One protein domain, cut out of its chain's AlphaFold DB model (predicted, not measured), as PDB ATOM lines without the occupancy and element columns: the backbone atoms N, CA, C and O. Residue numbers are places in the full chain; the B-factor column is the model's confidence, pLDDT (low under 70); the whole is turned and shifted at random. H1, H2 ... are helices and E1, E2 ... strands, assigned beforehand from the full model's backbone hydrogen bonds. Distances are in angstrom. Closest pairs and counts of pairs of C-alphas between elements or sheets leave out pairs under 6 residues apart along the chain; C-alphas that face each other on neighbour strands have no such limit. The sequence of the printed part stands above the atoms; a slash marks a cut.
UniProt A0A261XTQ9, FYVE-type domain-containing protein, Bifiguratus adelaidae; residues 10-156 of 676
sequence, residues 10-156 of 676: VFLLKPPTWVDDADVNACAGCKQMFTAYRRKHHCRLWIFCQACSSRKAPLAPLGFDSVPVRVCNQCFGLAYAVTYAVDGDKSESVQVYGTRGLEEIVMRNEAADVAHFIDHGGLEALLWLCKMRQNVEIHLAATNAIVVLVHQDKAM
ATOM      1  N   VAL A  10      32.097 -34.398  30.662       65.94
ATOM      2  CA  VAL A  10      33.091 -34.165  31.714       65.94
ATOM      3  C   VAL A  10      32.852 -32.789  32.325       65.94
ATOM      4  O   VAL A  10      32.878 -31.774  31.629       65.94
ATOM      5  N   PHE A  11      32.687 -32.738  33.648       75.81
ATOM      6  CA  PHE A  11      32.730 -31.483  34.389       75.81
ATOM      7  C   PHE A  11      34.091 -30.805  34.187       75.81
ATOM      8  O   PHE A  11      35.096 -31.270  34.719       75.81
ATOM      9  N   LEU A  12      34.133 -29.716  33.416       74.31
ATOM     10  CA  LEU A  12      35.348 -28.941  33.170       74.31
ATOM     11  C   LEU A  12      35.185 -27.501  33.658       74.31
ATOM     12  O   LEU A  12      34.518 -26.673  33.038       74.31
ATOM     13  N   LEU A  13      35.863 -27.189  34.758       75.00
ATOM     14  CA  LEU A  13      36.037 -25.830  35.247       75.00
ATOM     15  C   LEU A  13      36.965 -25.048  34.313       75.00
ATOM     16  O   LEU A  13      38.014 -25.529  33.878       75.00
ATOM     17  N   LYS A  14      36.627 -23.780  34.073       70.00
ATOM     18  CA  LYS A  14      37.513 -22.844  33.374       70.00
ATOM     19  C   LYS A  14      38.820 -22.684  34.170       70.00
ATOM     20  O   LYS A  14      38.763 -22.267  35.328       70.00
ATOM     21  N   PRO A  15      40.006 -22.944  33.584       68.62
ATOM     22  CA  PRO A  15      41.269 -22.672  34.260       68.62
ATOM     23  C   PRO A  15      41.361 -21.181  34.631       68.62
ATOM     24  O   PRO A  15      41.196 -20.334  33.747       68.62
ATOM     25  N   PRO A  16      41.608 -20.832  35.906       69.50
ATOM     26  CA  PRO A  16      41.728 -19.440  36.306       69.50
ATOM     27  C   PRO A  16      43.031 -18.830  35.787       69.50
ATOM     28  O   PRO A  16      44.029 -19.527  35.586       69.50
ATOM     29  N   THR A  17      43.028 -17.510  35.612       72.06
ATOM     30  CA  THR A  17      44.225 -16.733  35.285       72.06
ATOM     31  C   THR A  17      45.248 -16.860  36.414       72.06
ATOM     32  O   THR A  17      44.924 -16.613  37.575       72.06
ATOM     33  N   TRP A  18      46.483 -17.238  36.080       80.06
ATOM     34  CA  TRP A  18      47.589 -17.238  37.039       80.06
ATOM     35  C   TRP A  18      48.071 -15.802  37.266       80.06
ATOM     36  O   TRP A  18      48.199 -15.036  36.312       80.06
ATOM     37  N   VAL A  19      48.358 -15.450  38.520       80.06
ATOM     38  CA  VAL A  19      49.067 -14.206  38.860       80.06
ATOM     39  C   VAL A  19      50.534 -14.346  38.445       80.06
ATOM     40  O   VAL A  19      51.110 -15.425  38.609       80.06
ATOM     41  N   ASP A  20      51.143 -13.282  37.915       83.81
ATOM     42  CA  ASP A  20      52.552 -13.307  37.516       83.81
ATOM     43  C   ASP A  20      53.461 -13.528  38.740       83.81
ATOM     44  O   ASP A  20      53.229 -13.005  39.836       83.81
ATOM     45  N   ASP A  21      54.538 -14.290  38.548       86.19
ATOM     46  CA  ASP A  21      55.584 -14.447  39.552       86.19
ATOM     47  C   ASP A  21      56.192 -13.084  39.935       86.19
ATOM     48  O   ASP A  21      56.606 -12.921  41.081       86.19
ATOM     49  N   ALA A  22      56.226 -12.095  39.036       86.25
ATOM     50  CA  ALA A  22      56.722 -10.746  39.309       86.25
ATOM     51  C   ALA A  22      55.916 -10.002  40.393       86.25
ATOM     52  O   ALA A  22      56.513  -9.334  41.241       86.25
ATOM     53  N   ASP A  23      54.591 -10.161  40.414       86.38
ATOM     54  CA  ASP A  23      53.692  -9.341  41.238       86.38
ATOM     55  C   ASP A  23      53.612  -9.802  42.706       86.38
ATOM     56  O   ASP A  23      53.245  -9.032  43.599       86.38
ATOM     57  N   VAL A  24      53.979 -11.057  43.000       89.50
ATOM     58  CA  VAL A  24      53.801 -11.640  44.341       89.50
ATOM     59  C   VAL A  24      55.101 -11.666  45.146       89.50
ATOM     60  O   VAL A  24      55.977 -12.508  44.943       89.50
ATOM     61  N   ASN A  25      55.205 -10.793  46.148       93.06
ATOM     62  CA  ASN A  25      56.388 -10.697  47.017       93.06
ATOM     63  C   ASN A  25      56.334 -11.568  48.290       93.06
ATOM     64  O   ASN A  25      57.365 -11.781  48.931       93.06
ATOM     65  N   ALA A  26      55.171 -12.124  48.646       93.69
ATOM     66  CA  ALA A  26      54.989 -12.945  49.845       93.69
ATOM     67  C   ALA A  26      54.030 -14.126  49.631       93.69
ATOM     68  O   ALA A  26      53.122 -14.070  48.808       93.69
ATOM     69  N   CYS A  27      54.221 -15.201  50.396       93.62
ATOM     70  CA  CYS A  27      53.402 -16.410  50.320       93.62
ATOM     71  C   CYS A  27      51.934 -16.126  50.678       93.62
ATOM     72  O   CYS A  27      51.646 -15.740  51.809       93.62
ATOM     73  N   ALA A  28      51.001 -16.432  49.773       89.31
ATOM     74  CA  ALA A  28      49.571 -16.173  49.963       89.31
ATOM     75  C   ALA A  28      48.980 -16.827  51.229       89.31
ATOM     76  O   ALA A  28      48.098 -16.241  51.852       89.31
ATOM     77  N   GLY A  29      49.509 -17.985  51.647       89.31
ATOM     78  CA  GLY A  29      49.218 -18.617  52.942       89.31
ATOM     79  C   GLY A  29      49.863 -17.867  54.117       89.31
ATOM     80  O   GLY A  29      49.286 -16.931  54.656       89.31
ATOM     81  N   CYS A  30      51.085 -18.253  54.505       93.75
ATOM     82  CA  CYS A  30      51.754 -17.743  55.718       93.75
ATOM     83  C   CYS A  30      52.214 -16.265  55.698       93.75
ATOM     84  O   CYS A  30      52.897 -15.845  56.627       93.75
ATOM     85  N   LYS A  31      51.918 -15.489  54.644       94.88
ATOM     86  CA  LYS A  31      52.264 -14.061  54.440       94.88
ATOM     87  C   LYS A  31      53.761 -13.695  54.526       94.88
ATOM     88  O   LYS A  31      54.124 -12.531  54.408       94.88
ATOM     89  N   GLN A  32      54.647 -14.679  54.672       95.38
ATOM     90  CA  GLN A  32      56.101 -14.503  54.715       95.38
ATOM     91  C   GLN A  32      56.683 -14.197  53.326       95.38
ATOM     92  O   GLN A  32      56.312 -14.850  52.346       95.38
ATOM     93  N   MET A  33      57.640 -13.266  53.254       96.00
ATOM     94  CA  MET A  33      58.291 -12.856  52.001       96.00
ATOM     95  C   MET A  33      59.034 -14.004  51.303       96.00
ATOM     96  O   MET A  33      59.675 -14.841  51.947       96.00
ATOM     97  N   PHE A  34      58.977 -14.017  49.969       95.81
ATOM     98  CA  PHE A  34      59.765 -14.921  49.132       95.81
ATOM     99  C   PHE A  34      61.236 -14.483  49.061       95.81
ATOM    100  O   PHE A  34      61.553 -13.299  49.143       95.81
ATOM    101  N   THR A  35      62.149 -15.446  48.916       92.56
ATOM    102  CA  THR A  35      63.604 -15.213  48.839       92.56
ATOM    103  C   THR A  35      64.257 -16.241  47.909       92.56
ATOM    104  O   THR A  35      63.612 -17.199  47.487       92.56
ATOM    105  N   ALA A  36      65.560 -16.115  47.630       87.88
ATOM    106  CA  ALA A  36      66.309 -17.116  46.851       87.88
ATOM    107  C   ALA A  36      66.185 -18.558  47.405       87.88
ATOM    108  O   ALA A  36      66.257 -19.532  46.647       87.88
ATOM    109  N   TYR A  37      65.957 -18.689  48.719       89.81
ATOM    110  CA  TYR A  37      65.764 -19.961  49.418       89.81
ATOM    111  C   TYR A  37      64.277 -20.299  49.628       89.81
ATOM    112  O   TYR A  37      63.880 -21.449  49.440       89.81
ATOM    113  N   ARG A  38      63.423 -19.314  49.953       91.31
ATOM    114  CA  ARG A  38      61.961 -19.492  50.001       91.31
ATOM    115  C   ARG A  38      61.378 -19.254  48.607       91.31
ATOM    116  O   ARG A  38      60.944 -18.145  48.302       91.31
ATOM    117  N   ARG A  39      61.389 -20.298  47.779       91.44
ATOM    118  CA  ARG A  39      60.901 -20.266  46.390       91.44
ATOM    119  C   ARG A  39      59.371 -20.179  46.288       91.44
ATOM    120  O   ARG A  39      58.648 -20.499  47.236       91.44
ATOM    121  N   LYS A  40      58.924 -19.735  45.112       91.44
ATOM    122  CA  LYS A  40      57.530 -19.593  44.681       91.44
ATOM    123  C   LYS A  40      56.991 -20.916  44.135       91.44
ATOM    124  O   LYS A  40      57.710 -21.652  43.458       91.44
ATOM    125  N   HIS A  41      55.735 -21.220  44.445       90.75
ATOM    126  CA  HIS A  41      55.021 -22.407  43.980       90.75
ATOM    127  C   HIS A  41      53.549 -22.070  43.736       90.75
ATOM    128  O   HIS A  41      52.887 -21.526  44.617       90.75
ATOM    129  N   HIS A  42      53.023 -22.426  42.569       84.94
ATOM    130  CA  HIS A  42      51.614 -22.216  42.236       84.94
ATOM    131  C   HIS A  42      50.724 -23.338  42.776       84.94
ATOM    132  O   HIS A  42      51.151 -24.489  42.878       84.94
ATOM    133  N   CYS A  43      49.483 -22.976  43.105       80.75
ATOM    134  CA  CYS A  43      48.395 -23.909  43.420       80.75
ATOM    135  C   CYS A  43      47.308 -23.878  42.336       80.75
ATOM    136  O   CYS A  43      46.976 -24.905  41.750       80.75
ATOM    137  N   ARG A  44      46.750 -22.689  42.067       72.44
ATOM    138  CA  ARG A  44      45.775 -22.470  40.986       72.44
ATOM    139  C   ARG A  44      45.624 -20.990  40.629       72.44
ATOM    140  O   ARG A  44      45.796 -20.627  39.477       72.44
ATOM    141  N   LEU A  45      45.327 -20.175  41.643       62.09
ATOM    142  CA  LEU A  45      45.176 -18.713  41.577       62.09
ATOM    143  C   LEU A  45      46.343 -17.973  42.248       62.09
ATOM    144  O   LEU A  45      46.709 -16.878  41.842       62.09
ATOM    145  N   TRP A  46      46.924 -18.576  43.291       81.25
ATOM    146  CA  TRP A  46      47.840 -17.910  44.217       81.25
ATOM    147  C   TRP A  46      49.189 -18.626  44.348       81.25
ATOM    148  O   TRP A  46      49.291 -19.844  44.143       81.25
ATOM    149  N   ILE A  47      50.207 -17.859  44.759       90.00
ATOM    150  CA  ILE A  47      51.596 -18.305  44.916       90.00
ATOM    151  C   ILE A  47      51.937 -18.536  46.397       90.00
ATOM    152  O   ILE A  47      51.743 -17.675  47.258       90.00
ATOM    153  N   PHE A  48      52.494 -19.706  46.693       92.81
ATOM    154  CA  PHE A  48      52.794 -20.215  48.031       92.81
ATOM    155  C   PHE A  48      54.267 -20.620  48.176       92.81
ATOM    156  O   PHE A  48      54.991 -20.773  47.194       92.81
ATOM    157  N   CYS A  49      54.724 -20.828  49.414       94.31
ATOM    158  CA  CYS A  49      55.977 -21.533  49.691       94.31
ATOM    159  C   CYS A  49      55.749 -23.057  49.783       94.31
ATOM    160  O   CYS A  49      54.618 -23.514  49.975       94.31
ATOM    161  N   GLN A  50      56.830 -23.845  49.716       92.81
ATOM    162  CA  GLN A  50      56.802 -25.318  49.787       92.81
ATOM    163  C   GLN A  50      56.036 -25.871  51.008       92.81
ATOM    164  O   GLN A  50      55.441 -26.934  50.897       92.81
ATOM    165  N   ALA A  51      56.023 -25.173  52.151       93.00
ATOM    166  CA  ALA A  51      55.322 -25.620  53.363       93.00
ATOM    167  C   ALA A  51      53.799 -25.368  53.326       93.00
ATOM    168  O   ALA A  51      53.029 -26.168  53.847       93.00
ATOM    169  N   CYS A  52      53.354 -24.284  52.679       92.25
ATOM    170  CA  CYS A  52      51.929 -23.975  52.489       92.25
ATOM    171  C   CYS A  52      51.316 -24.670  51.259       92.25
ATOM    172  O   CYS A  52      50.140 -24.468  50.968       92.25
ATOM    173  N   SER A  53      52.124 -25.425  50.511       92.88
ATOM    174  CA  SER A  53      51.730 -26.166  49.308       92.88
ATOM    175  C   SER A  53      52.504 -27.477  49.176       92.88
ATOM    176  O   SER A  53      53.011 -27.819  48.109       92.88
ATOM    177  N   SER A  54      52.676 -28.180  50.296       89.94
ATOM    178  CA  SER A  54      53.470 -29.413  50.362       89.94
ATOM    179  C   SER A  54      52.759 -30.605  49.720       89.94
ATOM    180  O   SER A  54      53.426 -31.523  49.239       89.94
ATOM    181  N   ARG A  55      51.422 -30.575  49.708       88.81
ATOM    182  CA  ARG A  55      50.554 -31.647  49.220       88.81
ATOM    183  C   ARG A  55      50.347 -31.593  47.694       88.81
ATOM    184  O   ARG A  55      50.615 -30.589  47.026       88.81
ATOM    185  N   LYS A  56      49.842 -32.696  47.138       87.38
ATOM    186  CA  LYS A  56      49.408 -32.827  45.740       87.38
ATOM    187  C   LYS A  56      48.025 -33.465  45.686       87.38
ATOM    188  O   LYS A  56      47.782 -34.381  46.459       87.38
ATOM    189  N   ALA A  57      47.185 -33.040  44.752       83.81
ATOM    190  CA  ALA A  57      45.869 -33.621  44.508       83.81
ATOM    191  C   ALA A  57      45.659 -33.847  43.003       83.81
ATOM    192  O   ALA A  57      46.229 -33.098  42.198       83.81
ATOM    193  N   PRO A  58      44.864 -34.849  42.590       80.88
ATOM    194  CA  PRO A  58      44.277 -34.825  41.256       80.88
ATOM    195  C   PRO A  58      43.381 -33.582  41.123       80.88
ATOM    196  O   PRO A  58      42.837 -33.082  42.107       80.88
ATOM    197  N   LEU A  59      43.246 -33.070  39.903       79.50
ATOM    198  CA  LEU A  59      42.294 -32.017  39.551       79.50
ATOM    199  C   LEU A  59      41.605 -32.424  38.244       79.50
ATOM    200  O   LEU A  59      41.790 -31.787  37.201       79.50
ATOM    201  N   ALA A  60      40.819 -33.504  38.306       74.69
ATOM    202  CA  ALA A  60      40.029 -33.995  37.176       74.69
ATOM    203  C   ALA A  60      39.138 -32.906  36.533       74.69
ATOM    204  O   ALA A  60      39.176 -32.804  35.306       74.69
ATOM    205  N   PRO A  61      38.486 -31.988  37.295       72.69
ATOM    206  CA  PRO A  61      37.724 -30.868  36.723       72.69
ATOM    207  C   PRO A  61      38.511 -29.915  35.819       72.69
ATOM    208  O   PRO A  61      37.957 -28.972  35.267       72.69
ATOM    209  N   LEU A  62      39.834 -30.049  35.776       73.31
ATOM    210  CA  LEU A  62      40.754 -29.078  35.200       73.31
ATOM    211  C   LEU A  62      41.780 -29.753  34.273       73.31
ATOM    212  O   LEU A  62      42.815 -29.149  33.985       73.31
ATOM    213  N   GLY A  63      41.501 -30.988  33.830       73.31
ATOM    214  CA  GLY A  63      42.345 -31.768  32.917       73.31
ATOM    215  C   GLY A  63      43.549 -32.464  33.566       73.31
ATOM    216  O   GLY A  63      44.485 -32.828  32.860       73.31
ATOM    217  N   PHE A  64      43.556 -32.626  34.894       73.06
ATOM    218  CA  PHE A  64      44.617 -33.318  35.644       73.06
ATOM    219  C   PHE A  64      44.038 -34.515  36.413       73.06
ATOM    220  O   PHE A  64      44.104 -34.587  37.641       73.06
ATOM    221  N   ASP A  65      43.431 -35.431  35.665       67.62
ATOM    222  CA  ASP A  65      42.791 -36.667  36.128       67.62
ATOM    223  C   ASP A  65      43.782 -37.688  36.722       67.62
ATOM    224  O   ASP A  65      43.560 -38.261  37.786       67.62
ATOM    225  N   SER A  66      44.904 -37.879  36.036       66.25
ATOM    226  CA  SER A  66      45.801 -39.033  36.146       66.25
ATOM    227  C   SER A  66      47.145 -38.711  36.804       66.25
ATOM    228  O   SER A  66      47.895 -39.616  37.172       66.25
ATOM    229  N   VAL A  67      47.463 -37.425  36.981       77.69
ATOM    230  CA  VAL A  67      48.729 -36.958  37.563       77.69
ATOM    231  C   VAL A  67      48.448 -35.922  38.654       77.69
ATOM    232  O   VAL A  67      48.147 -34.772  38.332       77.69
ATOM    233  N   PRO A  68      48.603 -36.272  39.948       82.81
ATOM    234  CA  PRO A  68      48.423 -35.328  41.045       82.81
ATOM    235  C   PRO A  68      49.362 -34.117  40.947       82.81
ATOM    236  O   PRO A  68      50.597 -34.229  41.028       82.81
ATOM    237  N   VAL A  69      48.759 -32.939  40.803       86.00
ATOM    238  CA  VAL A  69      49.431 -31.638  40.722       86.00
ATOM    239  C   VAL A  69      49.523 -30.989  42.101       86.00
ATOM    240  O   VAL A  69      48.827 -31.369  43.039       86.00
ATOM    241  N   ARG A  70      50.437 -30.027  42.264       88.75
ATOM    242  CA  ARG A  70      50.630 -29.337  43.546       88.75
ATOM    243  C   ARG A  70      49.406 -28.485  43.884       88.75
ATOM    244  O   ARG A  70      48.962 -27.701  43.053       88.75
ATOM    245  N   VAL A  71      48.955 -28.575  45.132       88.06
ATOM    246  CA  VAL A  71      47.909 -27.713  45.696       88.06
ATOM    247  C   VAL A  71      48.391 -27.080  47.002       88.06
ATOM    248  O   VAL A  71      49.339 -27.559  47.626       88.06
ATOM    249  N   CYS A  72      47.776 -25.969  47.409       89.25
ATOM    250  CA  CYS A  72      47.983 -25.408  48.737       89.25
ATOM    251  C   CYS A  72      47.240 -26.245  49.783       89.25
ATOM    252  O   CYS A  72      46.337 -27.016  49.454       89.25
ATOM    253  N   ASN A  73      47.620 -26.099  51.050       86.88
ATOM    254  CA  ASN A  73      47.067 -26.937  52.115       86.88
ATOM    255  C   ASN A  73      45.546 -26.720  52.302       86.88
ATOM    256  O   ASN A  73      44.863 -27.671  52.657       86.88
ATOM    257  N   GLN A  74      45.023 -25.521  51.995       84.00
ATOM    258  CA  GLN A  74      43.584 -25.200  52.030       84.00
ATOM    259  C   GLN A  74      42.829 -25.826  50.840       84.00
ATOM    260  O   GLN A  74      41.845 -26.528  51.035       84.00
ATOM    261  N   CYS A  75      43.345 -25.681  49.611       85.81
ATOM    262  CA  CYS A  75      42.732 -26.289  48.423       85.81
ATOM    263  C   CYS A  75      42.721 -27.826  48.454       85.81
ATOM    264  O   CYS A  75      42.042 -28.424  47.628       85.81
ATOM    265  N   PHE A  76      43.500 -28.480  49.323       85.75
ATOM    266  CA  PHE A  76      43.684 -29.932  49.287       85.75
ATOM    267  C   PHE A  76      42.385 -30.713  49.524       85.75
ATOM    268  O   PHE A  76      42.062 -31.572  48.708       85.75
ATOM    269  N   GLY A  77      41.643 -30.405  50.596       83.81
ATOM    270  CA  GLY A  77      40.386 -31.097  50.911       83.81
ATOM    271  C   GLY A  77      39.358 -30.916  49.795       83.81
ATOM    272  O   GLY A  77      38.869 -31.892  49.234       83.81
ATOM    273  N   LEU A  78      39.145 -29.665  49.375       85.94
ATOM    274  CA  LEU A  78      38.244 -29.312  48.277       85.94
ATOM    275  C   LEU A  78      38.625 -29.980  46.943       85.94
ATOM    276  O   LEU A  78      37.760 -30.493  46.241       85.94
ATOM    277  N   ALA A  79      39.914 -30.010  46.589       84.88
ATOM    278  CA  ALA A  79      40.399 -30.639  45.358       84.88
ATOM    279  C   ALA A  79      40.114 -32.149  45.314       84.88
ATOM    280  O   ALA A  79      39.742 -32.671  44.259       84.88
ATOM    281  N   TYR A  80      40.266 -32.833  46.453       85.25
ATOM    282  CA  TYR A  80      39.895 -34.239  46.595       85.25
ATOM    283  C   TYR A  80      38.378 -34.423  46.551       85.25
ATOM    284  O   TYR A  80      37.909 -35.186  45.712       85.25
ATOM    285  N   ALA A  81      37.616 -33.684  47.365       87.12
ATOM    286  CA  ALA A  81      36.159 -33.786  47.439       87.12
ATOM    287  C   ALA A  81      35.484 -33.553  46.074       87.12
ATOM    288  O   ALA A  81      34.725 -34.409  45.618       87.12
ATOM    289  N   VAL A  82      35.835 -32.472  45.357       88.25
ATOM    290  CA  VAL A  82      35.298 -32.212  44.007       88.25
ATOM    291  C   VAL A  82      35.694 -33.334  43.049       88.25
ATOM    292  O   VAL A  82      34.835 -33.846  42.339       88.25
ATOM    293  N   THR A  83      36.968 -33.747  43.028       84.69
ATOM    294  CA  THR A  83      37.417 -34.814  42.116       84.69
ATOM    295  C   THR A  83      36.690 -36.134  42.390       84.69
ATOM    296  O   THR A  83      36.281 -36.795  41.444       84.69
ATOM    297  N   TYR A  84      36.497 -36.510  43.655       85.56
ATOM    298  CA  TYR A  84      35.847 -37.765  44.036       85.56
ATOM    299  C   TYR A  84      34.339 -37.736  43.756       85.56
ATOM    300  O   TYR A  84      33.792 -38.756  43.348       85.56
ATOM    301  N   ALA A  85      33.688 -36.575  43.898       87.62
ATOM    302  CA  ALA A  85      32.274 -36.393  43.578       87.62
ATOM    303  C   ALA A  85      31.982 -36.446  42.066       87.62
ATOM    304  O   ALA A  85      31.028 -37.099  41.641       87.62
ATOM    305  N   VAL A  86      32.785 -35.766  41.233       85.38
ATOM    306  CA  VAL A  86      32.459 -35.587  39.800       85.38
ATOM    307  C   VAL A  86      33.059 -36.640  38.866       85.38
ATOM    308  O   VAL A  86      32.578 -36.798  37.741       85.38
ATOM    309  N   ASP A  87      34.092 -37.370  39.293       81.56
ATOM    310  CA  ASP A  87      34.744 -38.387  38.465       81.56
ATOM    311  C   ASP A  87      33.809 -39.584  38.207       81.56
ATOM    312  O   ASP A  87      33.573 -40.434  39.068       81.56
ATOM    313  N   GLY A  88      33.282 -39.640  36.980       74.25
ATOM    314  CA  GLY A  88      32.360 -40.672  36.505       74.25
ATOM    315  C   GLY A  88      32.932 -42.091  36.461       74.25
ATOM    316  O   GLY A  88      32.149 -43.027  36.341       74.25
ATOM    317  N   ASP A  89      34.252 -42.262  36.592       79.31
ATOM    318  CA  ASP A  89      34.906 -43.578  36.615       79.31
ATOM    319  C   ASP A  89      35.137 -44.089  38.064       79.31
ATOM    320  O   ASP A  89      35.780 -45.120  38.282       79.31
ATOM    321  N   LYS A  90      34.603 -43.383  39.077       80.69
ATOM    322  CA  LYS A  90      34.504 -43.825  40.485       80.69
ATOM    323  C   LYS A  90      33.179 -44.537  40.771       80.69
ATOM    324  O   LYS A  90      32.218 -44.412  40.016       80.69
ATOM    325  N   SER A  91      33.115 -45.282  41.879       84.19
ATOM    326  CA  SER A  91      31.847 -45.851  42.348       84.19
ATOM    327  C   SER A  91      30.907 -44.755  42.851       84.19
ATOM    328  O   SER A  91      31.340 -43.718  43.353       84.19
ATOM    329  N   GLU A  92      29.608 -45.023  42.776       83.81
ATOM    330  CA  GLU A  92      28.555 -44.153  43.304       83.81
ATOM    331  C   GLU A  92      28.764 -43.833  44.794       83.81
ATOM    332  O   GLU A  92      28.686 -42.675  45.191       83.81
ATOM    333  N   SER A  93      29.174 -44.821  45.599       83.56
ATOM    334  CA  SER A  93      29.546 -44.617  47.005       83.56
ATOM    335  C   SER A  93      30.701 -43.625  47.191       83.56
ATOM    336  O   SER A  93      30.636 -42.764  48.063       83.56
ATOM    337  N   VAL A  94      31.743 -43.683  46.354       85.62
ATOM    338  CA  VAL A  94      32.863 -42.725  46.390       85.62
ATOM    339  C   VAL A  94      32.406 -41.322  45.973       85.62
ATOM    340  O   VAL A  94      32.872 -40.340  46.552       85.62
ATOM    341  N   GLN A  95      31.452 -41.218  45.042       87.19
ATOM    342  CA  GLN A  95      30.842 -39.939  44.665       87.19
ATOM    343  C   GLN A  95      29.959 -39.364  45.788       87.19
ATOM    344  O   GLN A  95      30.010 -38.157  46.035       87.19
ATOM    345  N   VAL A  96      29.224 -40.204  46.530       87.50
ATOM    346  CA  VAL A  96      28.486 -39.808  47.747       87.50
ATOM    347  C   VAL A  96      29.447 -39.285  48.818       87.50
ATOM    348  O   VAL A  96      29.244 -38.172  49.303       87.50
ATOM    349  N   TYR A  97      30.531 -40.005  49.140       86.19
ATOM    350  CA  TYR A  97      31.543 -39.525  50.097       86.19
ATOM    351  C   TYR A  97      32.185 -38.202  49.651       86.19
ATOM    352  O   TYR A  97      32.308 -37.279  50.456       86.19
ATOM    353  N   GLY A  98      32.531 -38.069  48.365       88.56
ATOM    354  CA  GLY A  98      33.030 -36.813  47.802       88.56
ATOM    355  C   GLY A  98      32.034 -35.660  47.960       88.56
ATOM    356  O   GLY A  98      32.421 -34.571  48.377       88.56
ATOM    357  N   THR A  99      30.747 -35.907  47.695       91.50
ATOM    358  CA  THR A  99      29.681 -34.892  47.782       91.50
ATOM    359  C   THR A  99      29.384 -34.492  49.229       91.50
ATOM    360  O   THR A  99      29.296 -33.299  49.513       91.50
ATOM    361  N   ARG A 100      29.329 -35.449  50.166       89.00
ATOM    362  CA  ARG A 100      29.226 -35.177  51.614       89.00
ATOM    363  C   ARG A 100      30.422 -34.353  52.123       89.00
ATOM    364  O   ARG A 100      30.247 -33.456  52.937       89.00
ATOM    365  N   GLY A 101      31.623 -34.582  51.583       87.00
ATOM    366  CA  GLY A 101      32.797 -33.744  51.860       87.00
ATOM    367  C   GLY A 101      32.692 -32.311  51.311       87.00
ATOM    368  O   GLY A 101      33.266 -31.394  51.893       87.00
ATOM    369  N   LEU A 102      31.946 -32.080  50.222       90.69
ATOM    370  CA  LEU A 102      31.628 -30.725  49.744       90.69
ATOM    371  C   LEU A 102      30.573 -30.046  50.625       90.69
ATOM    372  O   LEU A 102      30.729 -28.870  50.951       90.69
ATOM    373  N   GLU A 103      29.535 -30.790  51.014       91.88
ATOM    374  CA  GLU A 103      28.494 -30.354  51.950       91.88
ATOM    375  C   GLU A 103      29.113 -29.879  53.269       91.88
ATOM    376  O   GLU A 103      28.866 -28.752  53.688       91.88
ATOM    377  N   GLU A 104      29.995 -30.674  53.878       87.31
ATOM    378  CA  GLU A 104      30.611 -30.339  55.165       87.31
ATOM    379  C   GLU A 104      31.470 -29.060  55.115       87.31
ATOM    380  O   GLU A 104      31.357 -28.207  55.997       87.31
ATOM    381  N   ILE A 105      32.281 -28.872  54.062       86.12
ATOM    382  CA  ILE A 105      33.098 -27.654  53.877       86.12
ATOM    383  C   ILE A 105      32.214 -26.397  53.841       86.12
ATOM    384  O   ILE A 105      32.619 -25.342  54.332       86.12
ATOM    385  N   VAL A 106      31.006 -26.504  53.281       88.12
ATOM    386  CA  VAL A 106      30.034 -25.406  53.227       88.12
ATOM    387  C   VAL A 106      29.284 -25.249  54.556       88.12
ATOM    388  O   VAL A 106      29.141 -24.126  55.036       88.12
ATOM    389  N   MET A 107      28.860 -26.350  55.186       83.81
ATOM    390  CA  MET A 107      28.088 -26.355  56.439       83.81
ATOM    391  C   MET A 107      28.869 -25.840  57.653       83.81
ATOM    392  O   MET A 107      28.270 -25.297  58.577       83.81
ATOM    393  N   ARG A 108      30.209 -25.907  57.631       83.81
ATOM    394  CA  ARG A 108      31.070 -25.200  58.603       83.81
ATOM    395  C   ARG A 108      30.834 -23.675  58.605       83.81
ATOM    396  O   ARG A 108      31.167 -23.016  59.585       83.81
ATOM    397  N   ASN A 109      30.270 -23.116  57.524       79.75
ATOM    398  CA  ASN A 109      29.850 -21.717  57.346       79.75
ATOM    399  C   ASN A 109      30.929 -20.654  57.667       79.75
ATOM    400  O   ASN A 109      30.639 -19.476  57.888       79.75
ATOM    401  N   GLU A 110      32.207 -21.043  57.664       85.94
ATOM    402  CA  GLU A 110      33.316 -20.110  57.822       85.94
ATOM    403  C   GLU A 110      33.457 -19.260  56.557       85.94
ATOM    404  O   GLU A 110      33.812 -19.760  55.488       85.94
ATOM    405  N   ALA A 111      33.244 -17.946  56.673       84.19
ATOM    406  CA  ALA A 111      33.255 -17.024  55.534       84.19
ATOM    407  C   ALA A 111      34.544 -17.088  54.685       84.19
ATOM    408  O   ALA A 111      34.507 -16.802  53.489       84.19
ATOM    409  N   ALA A 112      35.682 -17.477  55.272       83.62
ATOM    410  CA  ALA A 112      36.940 -17.676  54.554       83.62
ATOM    411  C   ALA A 112      36.938 -18.941  53.673       83.62
ATOM    412  O   ALA A 112      37.388 -18.878  52.525       83.62
ATOM    413  N   ASP A 113      36.412 -20.059  54.177       84.12
ATOM    414  CA  ASP A 113      36.364 -21.336  53.459       84.12
ATOM    415  C   ASP A 113      35.184 -21.396  52.484       84.12
ATOM    416  O   ASP A 113      35.370 -21.835  51.352       84.12
ATOM    417  N   VAL A 114      34.029 -20.811  52.817       85.62
ATOM    418  CA  VAL A 114      32.929 -20.585  51.861       85.62
ATOM    419  C   VAL A 114      33.400 -19.699  50.699       85.62
ATOM    420  O   VAL A 114      33.200 -20.027  49.527       85.62
ATOM    421  N   ALA A 115      34.128 -18.611  50.985       84.88
ATOM    422  CA  ALA A 115      34.720 -17.779  49.940       84.88
ATOM    423  C   ALA A 115      35.766 -18.532  49.095       84.88
ATOM    424  O   ALA A 115      35.874 -18.250  47.897       84.88
ATOM    425  N   HIS A 116      36.511 -19.471  49.685       84.69
ATOM    426  CA  HIS A 116      37.485 -20.321  48.995       84.69
ATOM    427  C   HIS A 116      36.811 -21.391  48.118       84.69
ATOM    428  O   HIS A 116      37.247 -21.610  46.985       84.69
ATOM    429  N   PHE A 117      35.744 -22.017  48.620       88.06
ATOM    430  CA  PHE A 117      34.903 -23.002  47.939       88.06
ATOM    431  C   PHE A 117      34.316 -22.420  46.652       88.06
ATOM    432  O   PHE A 117      34.488 -22.979  45.567       88.06
ATOM    433  N   ILE A 118      33.719 -21.229  46.772       85.69
ATOM    434  CA  ILE A 118      33.207 -20.445  45.645       85.69
ATOM    435  C   ILE A 118      34.341 -20.119  44.663       85.69
ATOM    436  O   ILE A 118      34.184 -20.349  43.469       85.69
ATOM    437  N   ASP A 119      35.504 -19.633  45.119       81.69
ATOM    438  CA  ASP A 119      36.591 -19.228  44.209       81.69
ATOM    439  C   ASP A 119      37.109 -20.367  43.320       81.69
ATOM    440  O   ASP A 119      37.388 -20.144  42.134       81.69
ATOM    441  N   HIS A 120      37.208 -21.579  43.871       80.81
ATOM    442  CA  HIS A 120      37.819 -22.737  43.213       80.81
ATOM    443  C   HIS A 120      36.827 -23.633  42.453       80.81
ATOM    444  O   HIS A 120      37.241 -24.664  41.926       80.81
ATOM    445  N   GLY A 121      35.563 -23.216  42.328       81.19
ATOM    446  CA  GLY A 121      34.571 -23.872  41.470       81.19
ATOM    447  C   GLY A 121      33.703 -24.928  42.157       81.19
ATOM    448  O   GLY A 121      33.165 -25.806  41.482       81.19
ATOM    449  N   GLY A 122      33.591 -24.885  43.489       88.69
ATOM    450  CA  GLY A 122      32.784 -25.841  44.248       88.69
ATOM    451  C   GLY A 122      31.283 -25.717  43.969       88.69
ATOM    452  O   GLY A 122      30.614 -26.732  43.813       88.69
ATOM    453  N   LEU A 123      30.752 -24.496  43.826       90.00
ATOM    454  CA  LEU A 123      29.329 -24.270  43.520       90.00
ATOM    455  C   LEU A 123      28.955 -24.827  42.139       90.00
ATOM    456  O   LEU A 123      27.939 -25.500  41.985       90.00
ATOM    457  N   GLU A 124      29.818 -24.601  41.150       88.88
ATOM    458  CA  GLU A 124      29.691 -25.167  39.809       88.88
ATOM    459  C   GLU A 124      29.679 -26.707  39.834       88.88
ATOM    460  O   GLU A 124      28.942 -27.321  39.064       88.88
ATOM    461  N   ALA A 125      30.443 -27.334  40.738       89.62
ATOM    462  CA  ALA A 125      30.443 -28.786  40.914       89.62
ATOM    463  C   ALA A 125      29.133 -29.293  41.539       89.62
ATOM    464  O   ALA A 125      28.571 -30.267  41.044       89.62
ATOM    465  N   LEU A 126      28.609 -28.616  42.568       92.62
ATOM    466  CA  LEU A 126      27.321 -28.961  43.191       92.62
ATOM    467  C   LEU A 126      26.166 -28.895  42.175       92.62
ATOM    468  O   LEU A 126      25.392 -29.841  42.058       92.62
ATOM    469  N   LEU A 127      26.095 -27.828  41.372       91.81
ATOM    470  CA  LEU A 127      25.070 -27.673  40.329       91.81
ATOM    471  C   LEU A 127      25.202 -28.712  39.202       91.81
ATOM    472  O   LEU A 127      24.194 -29.168  38.655       91.81
ATOM    473  N   TRP A 128      26.427 -29.126  38.862       89.88
ATOM    474  CA  TRP A 128      26.653 -30.222  37.916       89.88
ATOM    475  C   TRP A 128      26.221 -31.580  38.492       89.88
ATOM    476  O   TRP A 128      25.618 -32.374  37.770       89.88
ATOM    477  N   LEU A 129      26.447 -31.829  39.788       91.44
ATOM    478  CA  LEU A 129      25.986 -33.040  40.481       91.44
ATOM    479  C   LEU A 129      24.451 -33.124  40.502       91.44
ATOM    480  O   LEU A 129      23.909 -34.169  40.151       91.44
ATOM    481  N   CYS A 130      23.762 -32.014  40.792       92.00
ATOM    482  CA  CYS A 130      22.302 -31.890  40.669       92.00
ATOM    483  C   CYS A 130      21.776 -32.229  39.260       92.00
ATOM    484  O   CYS A 130      20.692 -32.790  39.120       92.00
ATOM    485  N   LYS A 131      22.534 -31.902  38.206       86.94
ATOM    486  CA  LYS A 131      22.124 -32.134  36.812       86.94
ATOM    487  C   LYS A 131      22.415 -33.558  36.320       86.94
ATOM    488  O   LYS A 131      21.573 -34.159  35.658       86.94
ATOM    489  N   MET A 132      23.608 -34.083  36.610       75.50
ATOM    490  CA  MET A 132      24.208 -35.219  35.890       75.50
ATOM    491  C   MET A 132      24.165 -36.561  36.636       75.50
ATOM    492  O   MET A 132      24.886 -37.494  36.264       75.50
ATOM    493  N   ARG A 133      23.376 -36.684  37.710       72.19
ATOM    494  CA  ARG A 133      23.271 -37.914  38.512       72.19
ATOM    495  C   ARG A 133      21.822 -38.342  38.753       72.19
ATOM    496  O   ARG A 133      20.866 -37.660  38.383       72.19
ATOM    497  N   GLN A 134      21.680 -39.553  39.291       77.25
ATOM    498  CA  GLN A 134      20.406 -40.185  39.656       77.25
ATOM    499  C   GLN A 134      20.363 -40.601  41.139       77.25
ATOM    500  O   GLN A 134      19.310 -40.993  41.627       77.25
ATOM    501  N   ASN A 135      21.479 -40.472  41.865       87.94
ATOM    502  CA  ASN A 135      21.583 -40.850  43.269       87.94
ATOM    503  C   ASN A 135      20.919 -39.811  44.188       87.94
ATOM    504  O   ASN A 135      21.258 -38.627  44.136       87.94
ATOM    505  N   VAL A 136      20.013 -40.264  45.057       88.38
ATOM    506  CA  VAL A 136      19.250 -39.394  45.966       88.38
ATOM    507  C   VAL A 136      20.130 -38.699  47.014       88.38
ATOM    508  O   VAL A 136      19.924 -37.522  47.295       88.38
ATOM    509  N   GLU A 137      21.162 -39.367  47.536       88.62
ATOM    510  CA  GLU A 137      22.056 -38.799  48.553       88.62
ATOM    511  C   GLU A 137      22.967 -37.709  47.980       88.62
ATOM    512  O   GLU A 137      23.202 -36.694  48.636       88.62
ATOM    513  N   ILE A 138      23.456 -37.890  46.744       91.44
ATOM    514  CA  ILE A 138      24.225 -36.860  46.028       91.44
ATOM    515  C   ILE A 138      23.366 -35.604  45.854       91.44
ATOM    516  O   ILE A 138      23.844 -34.502  46.112       91.44
ATOM    517  N   HIS A 139      22.099 -35.748  45.459       93.12
ATOM    518  CA  HIS A 139      21.204 -34.601  45.297       93.12
ATOM    519  C   HIS A 139      20.840 -33.943  46.636       93.12
ATOM    520  O   HIS A 139      20.797 -32.714  46.703       93.12
ATOM    521  N   LEU A 140      20.638 -34.716  47.707       90.88
ATOM    522  CA  LEU A 140      20.396 -34.176  49.046       90.88
ATOM    523  C   LEU A 140      21.602 -33.371  49.551       90.88
ATOM    524  O   LEU A 140      21.468 -32.179  49.812       90.88
ATOM    525  N   ALA A 141      22.792 -33.975  49.593       90.94
ATOM    526  CA  ALA A 141      24.010 -33.302  50.046       90.94
ATOM    527  C   ALA A 141      24.372 -32.087  49.165       90.94
ATOM    528  O   ALA A 141      24.808 -31.053  49.675       90.94
ATOM    529  N   ALA A 142      24.144 -32.171  47.847       94.31
ATOM    530  CA  ALA A 142      24.383 -31.046  46.947       94.31
ATOM    531  C   ALA A 142      23.391 -29.893  47.154       94.31
ATOM    532  O   ALA A 142      23.809 -28.736  47.221       94.31
ATOM    533  N   THR A 143      22.092 -30.180  47.293       94.06
ATOM    534  CA  THR A 143      21.078 -29.135  47.513       94.06
ATOM    535  C   THR A 143      21.200 -28.502  48.900       94.06
ATOM    536  O   THR A 143      21.181 -27.276  48.983       94.06
ATOM    537  N   ASN A 144      21.470 -29.294  49.948       91.31
ATOM    538  CA  ASN A 144      21.816 -28.816  51.295       91.31
ATOM    539  C   ASN A 144      22.944 -27.767  51.248       91.31
ATOM    540  O   ASN A 144      22.836 -26.685  51.823       91.31
ATOM    541  N   ALA A 145      24.024 -28.060  50.517       91.50
ATOM    542  CA  ALA A 145      25.141 -27.135  50.352       91.50
ATOM    543  C   ALA A 145      24.754 -25.873  49.554       91.50
ATOM    544  O   ALA A 145      25.167 -24.764  49.897       91.50
ATOM    545  N   ILE A 146      23.937 -26.003  48.501       92.56
ATOM    546  CA  ILE A 146      23.497 -24.853  47.694       92.56
ATOM    547  C   ILE A 146      22.595 -23.907  48.510       92.56
ATOM    548  O   ILE A 146      22.747 -22.695  48.359       92.56
ATOM    549  N   VAL A 147      21.752 -24.410  49.425       89.75
ATOM    550  CA  VAL A 147      20.922 -23.597  50.348       89.75
ATOM    551  C   VAL A 147      21.767 -22.612  51.176       89.75
ATOM    552  O   VAL A 147      21.415 -21.437  51.307       89.75
ATOM    553  N   VAL A 148      22.937 -23.031  51.666       86.88
ATOM    554  CA  VAL A 148      23.878 -22.126  52.358       86.88
ATOM    555  C   VAL A 148      24.512 -21.128  51.385       86.88
ATOM    556  O   VAL A 148      24.709 -19.959  51.719       86.88
ATOM    557  N   LEU A 149      24.829 -21.556  50.161       87.88
ATOM    558  CA  LEU A 149      25.522 -20.722  49.177       87.88
ATOM    559  C   LEU A 149      24.623 -19.641  48.552       87.88
ATOM    560  O   LEU A 149      25.133 -18.563  48.253       87.88
ATOM    561  N   VAL A 150      23.306 -19.845  48.412       84.44
ATOM    562  CA  VAL A 150      22.375 -18.808  47.897       84.44
ATOM    563  C   VAL A 150      22.171 -17.618  48.846       84.44
ATOM    564  O   VAL A 150      21.679 -16.562  48.438       84.44
ATOM    565  N   HIS A 151      22.619 -17.733  50.096       83.00
ATOM    566  CA  HIS A 151      22.728 -16.610  51.030       83.00
ATOM    567  C   HIS A 151      23.961 -15.731  50.790       83.00
ATOM    568  O   HIS A 151      24.007 -14.593  51.251       83.00
ATOM    569  N   GLN A 152      24.964 -16.228  50.067       83.19
ATOM    570  CA  GLN A 152      26.261 -15.577  49.945       83.19
ATOM    571  C   GLN A 152      26.295 -14.669  48.711       83.19
ATOM    572  O   GLN A 152      26.389 -15.155  47.582       83.19
ATOM    573  N   ASP A 153      26.363 -13.346  48.896       77.44
ATOM    574  CA  ASP A 153      26.525 -12.383  47.790       77.44
ATOM    575  C   ASP A 153      27.696 -12.726  46.847       77.44
ATOM    576  O   ASP A 153      27.736 -12.318  45.686       77.44
ATOM    577  N   LYS A 154      28.731 -13.414  47.348       76.75
ATOM    578  CA  LYS A 154      29.874 -13.846  46.528       76.75
ATOM    579  C   LYS A 154      29.505 -14.987  45.570       76.75
ATOM    580  O   LYS A 154      30.032 -15.019  44.462       76.75
ATOM    581  N   ALA A 155      28.608 -15.887  45.968       74.94
ATOM    582  CA  ALA A 155      28.088 -16.948  45.108       74.94
ATOM    583  C   ALA A 155      27.128 -16.369  44.060       74.94
ATOM    584  O   ALA A 155      27.322 -16.591  42.866       74.94
ATOM    585  N   MET A 156      26.168 -15.545  44.494       73.81
ATOM    586  CA  MET A 156      25.145 -14.951  43.617       73.81
ATOM    587  C   MET A 156      25.711 -13.918  42.624       73.81
ATOM    588  O   MET A 156      25.092 -13.626  41.614       73.81
TER     589      MET A 156
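This is residues 10 to 156 of the 676 residues of the protein "FYVE-type domain-containing protein" of Bifiguratus adelaidae (UniProt A0A261XTQ9). Picture a bundle of four helices, H1, H2, H4 and H5, with H3 and the short H6 at one end of it and the small strand hairpin E1 and E2 beside H1. A long stretch of loops, residues 10 to 55, reaches away from the bundle as far as Ala 36 and gives the whole much of its length. The printed part has 147 residues, with two named strands and then six named helices in the order E1 E2 H1 H2 H3 H4 H5 H6; the sheet E1 - E2 is antiparallel and the class is mostly helix. The whole is compact, with a radius of gyration of the C-alphas of 15.8 A, and only just elongated, spanning 52 by 34 by 22 A.

Begin at C-alpha 10, at (33.091, -34.165, 31.714); residues 10 to 55 hold no named element, though residues 41 to 42 pair briefly with 47 to 48, antiparallel. Find C-alpha 56 at (49.408, -32.827, 45.740), where E1 starts and runs to 59; E2 is residues 64 to 70, 10.7 A long. Read on to H1, residues 75 to 86, 16.3 A; H2, residues 92 to 107, 22.1 A; H3, residues 111 to 119, 12.0 A; H4, residues 122 to 132, 15.2 A; and H5, residues 136 to 149, 20.0 A. H6, residues 153 to 156, ends at C-alpha 156, at (25.145, -14.951, 43.617).

Start with the up and down bundle of H1, H2, H4 and H5, each running against the one before it in the chain. H2 is the hub, touching three other helices. It forms a helical hairpin with H1, at a steep tilt of 42 degrees; their closest C-alphas, of Ala 85 and Gln 95, are 4.0 A apart. H2 touches H5 at a shallow tilt of 19 degrees, the same way, closest at C-alphas 103 and 145, 4.9 A. H4 and H5 form another helical hairpin, closest at C-alphas 126 and 142, 5.2 A. H4 touches H1, closest at C-alphas 82 and 125, 6.7 A. H2 touches H3 with residues 105 to 106 alone, closest at C-alphas 106 and 114, 5.8 A. H3 and H6 only just touch, with 3 pairs of C-alphas within 8 A, the closest being 118 and 155, 6.2 A. In the hairpin E1 and E2, look for N 57 and O 69, 2.9 A apart, within hydrogen-bond range. The closest C-alphas of E1 and H1 are those of Leu 59 and Thr 83, 6.2 A. Every O i to N i+4 pair is within range in H1, H2, H3 and H4, and 9 of 10 in H5; H6 is too short for one.

The C-alphas of Ala 36 and Val 136 are the farthest apart, 52.1 A. The printed part has no cut, and the links between named elements are tight. Mean pLDDT of the printed part is 85.0; look for values under 70 at residues 10, 15 to 16, 45 and 65 to 66.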